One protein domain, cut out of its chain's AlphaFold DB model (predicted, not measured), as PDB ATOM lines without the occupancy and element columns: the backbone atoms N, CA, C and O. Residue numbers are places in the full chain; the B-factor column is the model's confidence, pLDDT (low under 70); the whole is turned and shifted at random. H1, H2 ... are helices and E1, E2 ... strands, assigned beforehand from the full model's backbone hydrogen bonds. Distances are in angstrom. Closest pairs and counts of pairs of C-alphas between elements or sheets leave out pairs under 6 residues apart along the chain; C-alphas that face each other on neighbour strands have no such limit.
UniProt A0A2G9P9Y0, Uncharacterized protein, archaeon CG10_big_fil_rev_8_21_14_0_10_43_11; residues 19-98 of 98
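AT A GLANCE: This is residues 19 to 98 of the 98 residues of an uncharacterized protein of archaeon CG10_big_fil_rev_8_21_14_0_10_43_11 (UniProt A0A2G9P9Y0). A small sheet, E1 E2 E3, has the short helix H1 across one face, and the long helix H2 leads away from the sheet as an arm, its residues 86 to 96 sticking out. The printed part has 80 residues, in the order H1 E1 E2 E3 H2, of mixed class. The strands form a meander, each the antiparallel neighbour of the one before. The whole is extended, radius of gyration of the C-alphas 18.0 A, and flat, spanning 60 by 34 by 16 A.

IN THESE COORDINATES: E1 is residues 35 to 38, 10.0 A; E2 45 to 50 and E3 60 to 66, 16.4 A each. H1, residues 23 to 33, spans 15.2 A from C-alpha 23 at (167.809, 235.846, 134.966). H2, residues 68 to 96, spans 42.2 A to C-alpha 96 at (139.992, 226.880, 125.937).

HOW THE PARTS SIT: Hairpin E1 and E2 has N 35 and O 48 within hydrogen-bond range, 2.8 A; hairpin E2 and E3 has N 47 and O 64, 2.8 A. H1 is on the sheet, height 9.8 A, over E2 and E3; its closest C-alphas to E2 are Ala 30 and Lys 49, 5.8 A. H1 and H2 are close but not clearly touching; their closest C-alphas, Pro 24 and Leu 78, are 6.3 A apart. H2 is not on the sheet. In H1 and H2 every O i to N i+4 pair is within hydrogen-bond range.

THE WHOLE: The C-alphas farthest apart, Pro 41 and Asn 98, are 62.3 A apart. The printed part has no cut and no long link. pLDDT is under 70 at residues 39, 41 to 43 and 87 to 98.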
ATOM      1  N   PRO A  19     156.713 238.264 128.742       78.81
ATOM      2  CA  PRO A  19     157.944 238.979 129.067       78.81
ATOM      3  C   PRO A  19     158.611 238.366 130.316       78.81
ATOM      4  O   PRO A  19     158.656 238.976 131.395       78.81
ATOM      5  N   ILE A  20     159.078 237.123 130.179       82.44
ATOM      6  CA  ILE A  20     159.803 236.374 131.210       82.44
ATOM      7  C   ILE A  20     161.277 236.754 131.128       82.44
ATOM      8  O   ILE A  20     161.865 236.805 130.048       82.44
ATOM      9  N   SER A  21     161.873 237.030 132.281       87.38
ATOM     10  CA  SER A  21     163.308 237.287 132.374       87.38
ATOM     11  C   SER A  21     164.122 235.995 132.213       87.38
ATOM     12  O   SER A  21     163.726 234.938 132.703       87.38
ATOM     13  N   ASP A  22     165.299 236.081 131.591       88.75
ATOM     14  CA  ASP A  22     166.272 234.983 131.516       88.75
ATOM     15  C   ASP A  22     167.160 234.867 132.777       88.75
ATOM     16  O   ASP A  22     167.925 233.909 132.926       88.75
ATOM     17  N   GLU A  23     167.038 235.806 133.719       90.38
ATOM     18  CA  GLU A  23     167.809 235.846 134.966       90.38
ATOM     19  C   GLU A  23     167.678 234.575 135.833       90.38
ATOM     20  O   GLU A  23     168.715 234.074 136.280       90.38
ATOM     21  N   PRO A  24     166.491 233.951 136.021       90.50
ATOM     22  CA  PRO A  24     166.392 232.662 136.713       90.50
ATOM     23  C   PRO A  24     167.244 231.555 136.075       90.50
ATOM     24  O   PRO A  24     167.810 230.715 136.780       90.50
ATOM     25  N   ILE A  25     167.358 231.550 134.742       88.88
ATOM     26  CA  ILE A  25     168.130 230.545 134.000       88.88
ATOM     27  C   ILE A  25     169.623 230.765 134.240       88.88
ATOM     28  O   ILE A  25     170.331 229.805 134.554       88.88
ATOM     29  N   LYS A  26     170.085 232.019 134.148       89.19
ATOM     30  CA  LYS A  26     171.475 232.402 134.439       89.19
ATOM     31  C   LYS A  26     171.856 232.078 135.883       89.19
ATOM     32  O   LYS A  26     172.920 231.511 136.117       89.19
ATOM     33  N   LEU A  27     170.972 232.368 136.840       91.19
ATOM     34  CA  LEU A  27     171.185 232.049 138.251       91.19
ATOM     35  C   LEU A  27     171.294 230.536 138.478       91.19
ATOM     36  O   LEU A  27     172.231 230.084 139.133       91.19
ATOM     37  N   ARG A  28     170.379 229.739 137.912       91.31
ATOM     38  CA  ARG A  28     170.438 228.268 137.985       91.31
ATOM     39  C   ARG A  28     171.751 227.741 137.410       91.31
ATOM     40  O   ARG A  28     172.398 226.890 138.009       91.31
ATOM     41  N   ASP A  29     172.133 228.246 136.246       91.12
ATOM     42  CA  ASP A  29     173.355 227.874 135.536       91.12
ATOM     43  C   ASP A  29     174.630 228.264 136.319       91.12
ATOM     44  O   ASP A  29     175.629 227.537 136.301       91.12
ATOM     45  N   ALA A  30     174.589 229.372 137.065       89.81
ATOM     46  CA  ALA A  30     175.629 229.768 138.009       89.81
ATOM     47  C   ALA A  30     175.664 228.895 139.270       89.81
ATOM     48  O   ALA A  30     176.746 228.527 139.710       89.81
ATOM     49  N   LEU A  31     174.513 228.509 139.821       88.31
ATOM     50  CA  LEU A  31     174.436 227.617 140.983       88.31
ATOM     51  C   LEU A  31     174.902 226.192 140.656       88.31
ATOM     52  O   LEU A  31     175.607 225.579 141.451       88.31
ATOM     53  N   ALA A  32     174.540 225.675 139.481       86.19
ATOM     54  CA  ALA A  32     174.876 224.315 139.062       86.19
ATOM     55  C   ALA A  32     176.351 224.158 138.659       86.19
ATOM     56  O   ALA A  32     176.960 223.119 138.914       86.19
ATOM     57  N   HIS A  33     176.926 225.174 138.006       87.06
ATOM     58  CA  HIS A  33     178.269 225.079 137.420       87.06
ATOM     59  C   HIS A  33     179.297 226.027 138.043       87.06
ATOM     60  O   HIS A  33     180.482 225.945 137.710       87.06
ATOM     61  N   GLY A  34     178.869 226.923 138.926       83.62
ATOM     62  CA  GLY A  34     179.753 227.796 139.681       83.62
ATOM     63  C   GLY A  34     180.583 227.043 140.718       83.62
ATOM     64  O   GLY A  34     180.496 225.825 140.903       83.62
ATOM     65  N   ARG A  35     181.447 227.794 141.384       85.62
ATOM     66  CA  ARG A  35     182.240 227.358 142.529       85.62
ATOM     67  C   ARG A  35     181.826 228.199 143.722       85.62
ATOM     68  O   ARG A  35     181.715 229.416 143.592       85.62
ATOM     69  N   VAL A  36     181.609 227.543 144.858       80.94
ATOM     70  CA  VAL A  36     181.417 228.233 146.131       80.94
ATOM     71  C   VAL A  36     182.790 228.465 146.743       80.94
ATOM     72  O   VAL A  36     183.552 227.517 146.928       80.94
ATOM     73  N   SER A  37     183.108 229.724 147.013       78.31
ATOM     74  CA  SER A  37     184.334 230.132 147.698       78.31
ATOM     75  C   SER A  37     183.983 230.785 149.031       78.31
ATOM     76  O   SER A  37     182.925 231.396 149.162       78.31
ATOM     77  N   SER A  38     184.863 230.656 150.020       76.31
ATOM     78  CA  SER A  38     184.781 231.382 151.288       76.31
ATOM     79  C   SER A  38     186.185 231.799 151.704       76.31
ATOM     80  O   SER A  38     187.125 231.006 151.643       76.31
ATOM     81  N   GLN A  39     186.331 233.060 152.108       69.19
ATOM     82  CA  GLN A  39     187.564 233.547 152.715       69.19
ATOM     83  C   GLN A  39     187.506 233.256 154.217       69.19
ATOM     84  O   GLN A  39     186.895 234.010 154.965       69.19
ATOM     85  N   LEU A  40     188.127 232.162 154.673       70.94
ATOM     86  CA  LEU A  40     188.292 231.919 156.112       70.94
ATOM     87  C   LEU A  40     188.996 233.125 156.768       70.94
ATOM     88  O   LEU A  40     189.967 233.627 156.196       70.94
ATOM     89  N   PRO A  41     188.551 233.589 157.954       58.66
ATOM     90  CA  PRO A  41     187.560 232.988 158.857       58.66
ATOM     91  C   PRO A  41     186.111 233.476 158.650       58.66
ATOM     92  O   PRO A  41     185.215 233.037 159.370       58.66
ATOM     93  N   ASP A  42     185.854 234.359 157.683       60.16
ATOM     94  CA  ASP A  42     184.518 234.894 157.431       60.16
ATOM     95  C   ASP A  42     183.718 233.916 156.552       60.16
ATOM     96  O   ASP A  42     184.060 233.655 155.398       60.16
ATOM     97  N   MET A  43     182.581 233.423 157.051       60.22
ATOM     98  CA  MET A  43     181.598 232.618 156.294       60.22
ATOM     99  C   MET A  43     180.900 233.408 155.161       60.22
ATOM    100  O   MET A  43     179.740 233.170 154.831       60.22
ATOM    101  N   LYS A  44     181.584 234.380 154.553       71.44
ATOM    102  CA  LYS A  44     181.150 235.070 153.341       71.44
ATOM    103  C   LYS A  44     181.291 234.089 152.187       71.44
ATOM    104  O   LYS A  44     182.374 233.919 151.631       71.44
ATOM    105  N   LEU A  45     180.195 233.398 151.898       83.81
ATOM    106  CA  LEU A  45     180.098 232.492 150.767       83.81
ATOM    107  C   LEU A  45     179.916 233.307 149.488       83.81
ATOM    108  O   LEU A  45     179.137 234.256 149.444       83.81
ATOM    109  N   GLU A  46     180.627 232.932 148.437       89.94
ATOM    110  CA  GLU A  46     180.577 233.590 147.133       89.94
ATOM    111  C   GLU A  46     180.366 232.539 146.049       89.94
ATOM    112  O   GLU A  46     180.982 231.475 146.097       89.94
ATOM    113  N   ILE A  47     179.515 232.829 145.063       90.69
ATOM    114  CA  ILE A  47     179.380 232.011 143.852       90.69
ATOM    115  C   ILE A  47     180.214 232.665 142.772       90.69
ATOM    116  O   ILE A  47     179.946 233.799 142.382       90.69
ATOM    117  N   VAL A  48     181.175 231.919 142.239       90.69
ATOM    118  CA  VAL A  48     181.980 232.350 141.096       90.69
ATOM    119  C   VAL A  48     181.802 231.355 139.962       90.69
ATOM    120  O   VAL A  48     182.109 230.173 140.114       90.69
ATOM    121  N   LYS A  49     181.321 231.812 138.804       89.75
ATOM    122  CA  LYS A  49     181.294 231.005 137.581       89.75
ATOM    123  C   LYS A  49     182.322 231.515 136.595       89.75
ATOM    124  O   LYS A  49     182.395 232.711 136.322       89.75
ATOM    125  N   PHE A  50     183.040 230.580 135.993       90.81
ATOM    126  CA  PHE A  50     183.974 230.841 134.911       90.81
ATOM    127  C   PHE A  50     183.390 230.337 133.591       90.81
ATOM    128  O   PHE A  50     182.666 229.339 133.558       90.81
ATOM    129  N   ARG A  51     183.708 231.014 132.487       88.88
ATOM    130  CA  ARG A  51     183.573 230.397 131.161       88.88
ATOM    131  C   ARG A  51     184.620 229.288 130.998       88.88
ATOM    132  O   ARG A  51     185.667 229.366 131.647       88.88
ATOM    133  N   PRO A  52     184.363 228.302 130.117       85.44
ATOM    134  CA  PRO A  52     185.395 227.375 129.680       85.44
ATOM    135  C   PRO A  52     186.655 228.126 129.248       85.44
ATOM    136  O   PRO A  52     186.571 229.237 128.712       85.44
ATOM    137  N   GLU A  53     187.805 227.519 129.511       88.75
ATOM    138  CA  GLU A  53     189.095 228.066 129.114       88.75
ATOM    139  C   GLU A  53     189.143 228.258 127.591       88.75
ATOM    140  O   GLU A  53     188.668 227.421 126.819       88.75
ATOM    141  N   ARG A  54     189.659 229.414 127.167       87.00
ATOM    142  CA  ARG A  54     189.923 229.709 125.760       87.00
ATOM    143  C   ARG A  54     191.243 230.462 125.655       87.00
ATOM    144  O   ARG A  54     191.356 231.570 126.178       87.00
ATOM    145  N   ASN A  55     192.200 229.894 124.924       88.44
ATOM    146  CA  ASN A  55     193.548 230.445 124.716       88.44
ATOM    147  C   ASN A  55     194.344 230.638 126.026       88.44
ATOM    148  O   ASN A  55     194.964 231.677 126.241       88.44
ATOM    149  N   GLY A  56     194.280 229.664 126.928       88.25
ATOM    150  CA  GLY A  56     194.897 229.672 128.254       88.25
ATOM    151  C   GLY A  56     194.215 230.596 129.266       88.25
ATOM    152  O   GLY A  56     194.736 230.778 130.364       88.25
ATOM    153  N   GLN A  57     193.077 231.212 128.921       85.75
ATOM    154  CA  GLN A  57     192.411 232.208 129.762       85.75
ATOM    155  C   GLN A  57     191.034 231.735 130.227       85.75
ATOM    156  O   GLN A  57     190.183 231.346 129.425       85.75
ATOM    157  N   VAL A  58     190.789 231.859 131.532       88.06
ATOM    158  CA  VAL A  58     189.463 231.720 132.149       88.06
ATOM    159  C   VAL A  58     188.924 233.102 132.505       88.06
ATOM    160  O   VAL A  58     189.647 233.951 133.025       88.06
ATOM    161  N   ARG A  59     187.645 233.354 132.214       90.38
ATOM    162  CA  ARG A  59     186.974 234.619 132.555       90.38
ATOM    163  C   ARG A  59     185.836 234.361 133.522       90.38
ATOM    164  O   ARG A  59     185.026 233.466 133.276       90.38
ATOM    165  N   VAL A  60     185.757 235.169 134.574       90.69
ATOM    166  CA  VAL A  60     184.597 235.198 135.469       90.69
ATOM    167  C   VAL A  60     183.401 235.741 134.690       90.69
ATOM    168  O   VAL A  60     183.494 236.782 134.043       90.69
ATOM    169  N   VAL A  61     182.293 235.008 134.722       92.62
ATOM    170  CA  VAL A  61     181.030 235.372 134.059       92.62
ATOM    171  C   VAL A  61     179.852 235.476 135.011       92.62
ATOM    172  O   VAL A  61     178.797 235.956 134.618       92.62
ATOM    173  N   PHE A  62     180.040 235.050 136.255       91.12
ATOM    174  CA  PHE A  62     179.103 235.281 137.339       91.12
ATOM    175  C   PHE A  62     179.898 235.424 138.628       91.12
ATOM    176  O   PHE A  62     180.800 234.621 138.880       91.12
ATOM    177  N   TYR A  63     179.563 236.431 139.420       92.38
ATOM    178  CA  TYR A  63     180.121 236.638 140.743       92.38
ATOM    179  C   TYR A  63     179.045 237.253 141.629       92.38
ATOM    180  O   TYR A  63     178.561 238.343 141.336       92.38
ATOM    181  N   GLU A  64     178.680 236.557 142.697       92.81
ATOM    182  CA  GLU A  64     177.696 237.034 143.667       92.81
ATOM    183  C   GLU A  64     178.093 236.610 145.078       92.81
ATOM    184  O   GLU A  64     178.619 235.514 145.291       92.81
ATOM    185  N   LYS A  65     177.784 237.464 146.054       91.62
ATOM    186  CA  LYS A  65     177.935 237.146 147.478       91.62
ATOM    187  C   LYS A  65     176.651 236.512 147.993       91.62
ATOM    188  O   LYS A  65     175.586 237.125 147.932       91.62
ATOM    189  N   ILE A  66     176.761 235.312 148.548       89.19
ATOM    190  CA  ILE A  66     175.648 234.575 149.140       89.19
ATOM    191  C   ILE A  66     175.421 235.100 150.559       89.19
ATOM    192  O   ILE A  66     175.995 234.623 151.535       89.19
ATOM    193  N   THR A  67     174.577 236.118 150.656       90.69
ATOM    194  CA  THR A  67     174.021 236.624 151.917       90.69
ATOM    195  C   THR A  67     172.570 236.166 152.069       90.69
ATOM    196  O   THR A  67     171.946 235.712 151.103       90.69
ATOM    197  N   GLU A  68     172.002 236.292 153.267       90.50
ATOM    198  CA  GLU A  68     170.575 236.018 153.467       90.50
ATOM    199  C   GLU A  68     169.713 236.987 152.639       90.50
ATOM    200  O   GLU A  68     168.731 236.585 152.010       90.50
ATOM    201  N   GLU A  69     170.117 238.256 152.565       93.25
ATOM    202  CA  GLU A  69     169.473 239.283 151.748       93.25
ATOM    203  C   GLU A  69     169.527 238.934 150.259       93.25
ATOM    204  O   GLU A  69     168.526 239.074 149.549       93.25
ATOM    205  N   TRP A  70     170.674 238.434 149.788       92.69
ATOM    206  CA  TRP A  70     170.816 237.948 148.418       92.69
ATOM    207  C   TRP A  70     169.839 236.805 148.144       92.69
ATOM    208  O   TRP A  70     169.104 236.861 147.159       92.69
ATOM    209  N   LEU A  71     169.759 235.813 149.038       91.31
ATOM    210  CA  LEU A  71     168.852 234.677 148.865       91.31
ATOM    211  C   LEU A  71     167.389 235.136 148.807       91.31
ATOM    212  O   LEU A  71     166.657 234.739 147.897       91.31
ATOM    213  N   LYS A  72     166.976 236.029 149.717       95.12
ATOM    214  CA  LYS A  72     165.630 236.630 149.709       95.12
ATOM    215  C   LYS A  72     165.334 237.335 148.386       95.12
ATOM    216  O   LYS A  72     164.250 237.155 147.828       95.12
ATOM    217  N   LYS A  73     166.300 238.089 147.847       95.69
ATOM    218  CA  LYS A  73     166.173 238.757 146.544       95.69
ATOM    219  C   LYS A  73     165.982 237.750 145.406       95.69
ATOM    220  O   LYS A  73     165.075 237.939 144.596       95.69
ATOM    221  N   GLN A  74     166.774 236.676 145.366       95.00
ATOM    222  CA  GLN A  74     166.658 235.658 144.316       95.00
ATOM    223  C   GLN A  74     165.316 234.917 144.376       95.00
ATOM    224  O   GLN A  74     164.668 234.730 143.347       95.00
ATOM    225  N   VAL A  75     164.853 234.565 145.580       93.75
ATOM    226  CA  VAL A  75     163.536 233.938 145.787       93.75
ATOM    227  C   VAL A  75     162.406 234.874 145.353       93.75
ATOM    228  O   VAL A  75     161.480 234.448 144.662       93.75
ATOM    229  N   SER A  76     162.479 236.160 145.708       95.38
ATOM    230  CA  SER A  76     161.485 237.153 145.286       95.38
ATOM    231  C   SER A  76     161.444 237.317 143.766       95.38
ATOM    232  O   SER A  76     160.356 237.397 143.194       95.38
ATOM    233  N   MET A  77     162.609 237.355 143.112       94.62
ATOM    234  CA  MET A  77     162.726 237.432 141.654       94.62
ATOM    235  C   MET A  77     162.089 236.205 140.988       94.62
ATOM    236  O   MET A  77     161.200 236.364 140.152       94.62
ATOM    237  N   LEU A  78     162.437 234.994 141.439       91.69
ATOM    238  CA  LEU A  78     161.874 233.750 140.909       91.69
ATOM    239  C   LEU A  78     160.347 233.693 141.072       91.69
ATOM    240  O   LEU A  78     159.629 233.379 140.124       91.69
ATOM    241  N   ASN A  79     159.838 234.057 142.251       91.19
ATOM    242  CA  ASN A  79     158.399 234.106 142.508       91.19
ATOM    243  C   ASN A  79     157.682 235.133 141.621       91.19
ATOM    244  O   ASN A  79     156.534 234.915 141.235       91.19
ATOM    245  N   GLY A  80     158.337 236.251 141.298       89.88
ATOM    246  CA  GLY A  80     157.821 237.246 140.362       89.88
ATOM    247  C   GLY A  80     157.633 236.669 138.960       89.88
ATOM    248  O   GLY A  80     156.560 236.822 138.378       89.88
ATOM    249  N   GLU A  81     158.633 235.950 138.449       88.62
ATOM    250  CA  GLU A  81     158.555 235.307 137.132       88.62
ATOM    251  C   GLU A  81     157.519 234.168 137.102       88.62
ATOM    252  O   GLU A  81     156.718 234.100 136.170       88.62
ATOM    253  N   ILE A  82     157.432 233.344 138.157       86.44
ATOM    254  CA  ILE A  82     156.395 232.299 138.285       86.44
ATOM    255  C   ILE A  82     154.986 232.907 138.222       86.44
ATOM    256  O   ILE A  82     154.107 232.364 137.552       86.44
ATOM    257  N   LYS A  83     154.762 234.056 138.874       86.50
ATOM    258  CA  LYS A  83     153.455 234.737 138.865       86.50
ATOM    259  C   LYS A  83     153.032 235.216 137.477       86.50
ATOM    260  O   LYS A  83     151.839 235.182 137.171       86.50
ATOM    261  N   LYS A  84     153.978 235.662 136.641       83.81
ATOM    262  CA  LYS A  84     153.687 236.052 135.249       83.81
ATOM    263  C   LYS A  84     153.137 234.861 134.469       83.81
ATOM    264  O   LYS A  84     152.115 234.984 133.806       83.81
ATOM    265  N   ILE A  85     153.769 233.701 134.641       79.56
ATOM    266  CA  ILE A  85     153.349 232.445 134.021       79.56
ATOM    267  C   ILE A  85     151.965 232.034 134.542       79.56
ATOM    268  O   ILE A  85     151.051 231.816 133.752       79.56
ATOM    269  N   SER A  86     151.751 231.988 135.862       76.75
ATOM    270  CA  SER A  86     150.474 231.523 136.431       76.75
ATOM    271  C   SER A  86     149.269 232.381 136.031       76.75
ATOM    272  O   SER A  86     148.163 231.859 135.862       76.75
ATOM    273  N   LYS A  87     149.470 233.699 135.888       68.94
ATOM    274  CA  LYS A  87     148.419 234.631 135.466       68.94
ATOM    275  C   LYS A  87     147.967 234.327 134.037       68.94
ATOM    276  O   LYS A  87     146.770 234.197 133.801       68.94
ATOM    277  N   ASP A  88     148.917 234.128 133.132       66.62
ATOM    278  CA  ASP A  88     148.609 233.845 131.733       66.62
ATOM    279  C   ASP A  88     148.069 232.430 131.526       66.62
ATOM    280  O   ASP A  88     147.126 232.263 130.763       66.62
ATOM    281  N   TYR A  89     148.555 231.422 132.258       62.56
ATOM    282  CA  TYR A  89     147.971 230.073 132.200       62.56
ATOM    283  C   TYR A  89     146.502 230.054 132.641       62.56
ATOM    284  O   TYR A  89     145.698 229.336 132.051       62.56
ATOM    285  N   SER A  90     146.129 230.867 133.636       60.09
ATOM    286  CA  SER A  90     144.727 231.008 134.056       60.09
ATOM    287  C   SER A  90     143.870 231.644 132.952       60.09
ATOM    288  O   SER A  90     142.754 231.194 132.697       60.09
ATOM    289  N   SER A  91     144.405 232.652 132.254       59.00
ATOM    290  CA  SER A  91     143.747 233.287 131.106       59.00
ATOM    291  C   SER A  91     143.637 232.351 129.897       59.00
ATOM    292  O   SER A  91     142.574 232.277 129.284       59.00
ATOM    293  N   ILE A  92     144.685 231.584 129.592       58.62
ATOM    294  CA  ILE A  92     144.703 230.601 128.502       58.62
ATOM    295  C   ILE A  92     143.704 229.474 128.779       58.62
ATOM    296  O   ILE A  92     142.897 229.162 127.911       58.62
ATOM    297  N   LEU A  93     143.681 228.913 129.993       55.34
ATOM    298  CA  LEU A  93     142.705 227.881 130.358       55.34
ATOM    299  C   LEU A  93     141.264 228.386 130.206       55.34
ATOM    300  O   LEU A  93     140.448 227.679 129.627       55.34
ATOM    301  N   SER A  94     140.973 229.629 130.611       55.78
ATOM    302  CA  SER A  94     139.631 230.220 130.470       55.78
ATOM    303  C   SER A  94     139.171 230.440 129.018       55.78
ATOM    304  O   SER A  94     137.969 230.499 128.764       55.78
ATOM    305  N   LEU A  95     140.114 230.545 128.073       50.69
ATOM    306  CA  LEU A  95     139.844 230.684 126.637       50.69
ATOM    307  C   LEU A  95     139.624 229.337 125.935       50.69
ATOM    308  O   LEU A  95     139.052 229.319 124.853       50.69
ATOM    309  N   ILE A  96     140.089 228.230 126.522       45.75
ATOM    310  CA  ILE A  96     139.992 226.880 125.937       45.75
ATOM    311  C   ILE A  96     138.798 226.103 126.528       45.75
ATOM    312  O   ILE A  96     138.353 225.115 125.953       45.75
ATOM    313  N   THR A  97     138.263 226.535 127.676       51.66
ATOM    314  CA  THR A  97     137.104 225.914 128.346       51.66
ATOM    315  C   THR A  97     135.755 226.609 128.092       51.66
ATOM    316  O   THR A  97     134.783 226.261 128.760       51.66
ATOM    317  N   ASN A  98     135.684 227.570 127.164       41.50
ATOM    318  CA  ASN A  98     134.437 228.121 126.601       41.50
ATOM    319  C   ASN A  98     134.315 227.728 125.127       41.50
ATOM    320  O   ASN A  98     133.165 227.636 124.648       41.50
TER     321      ASN A  98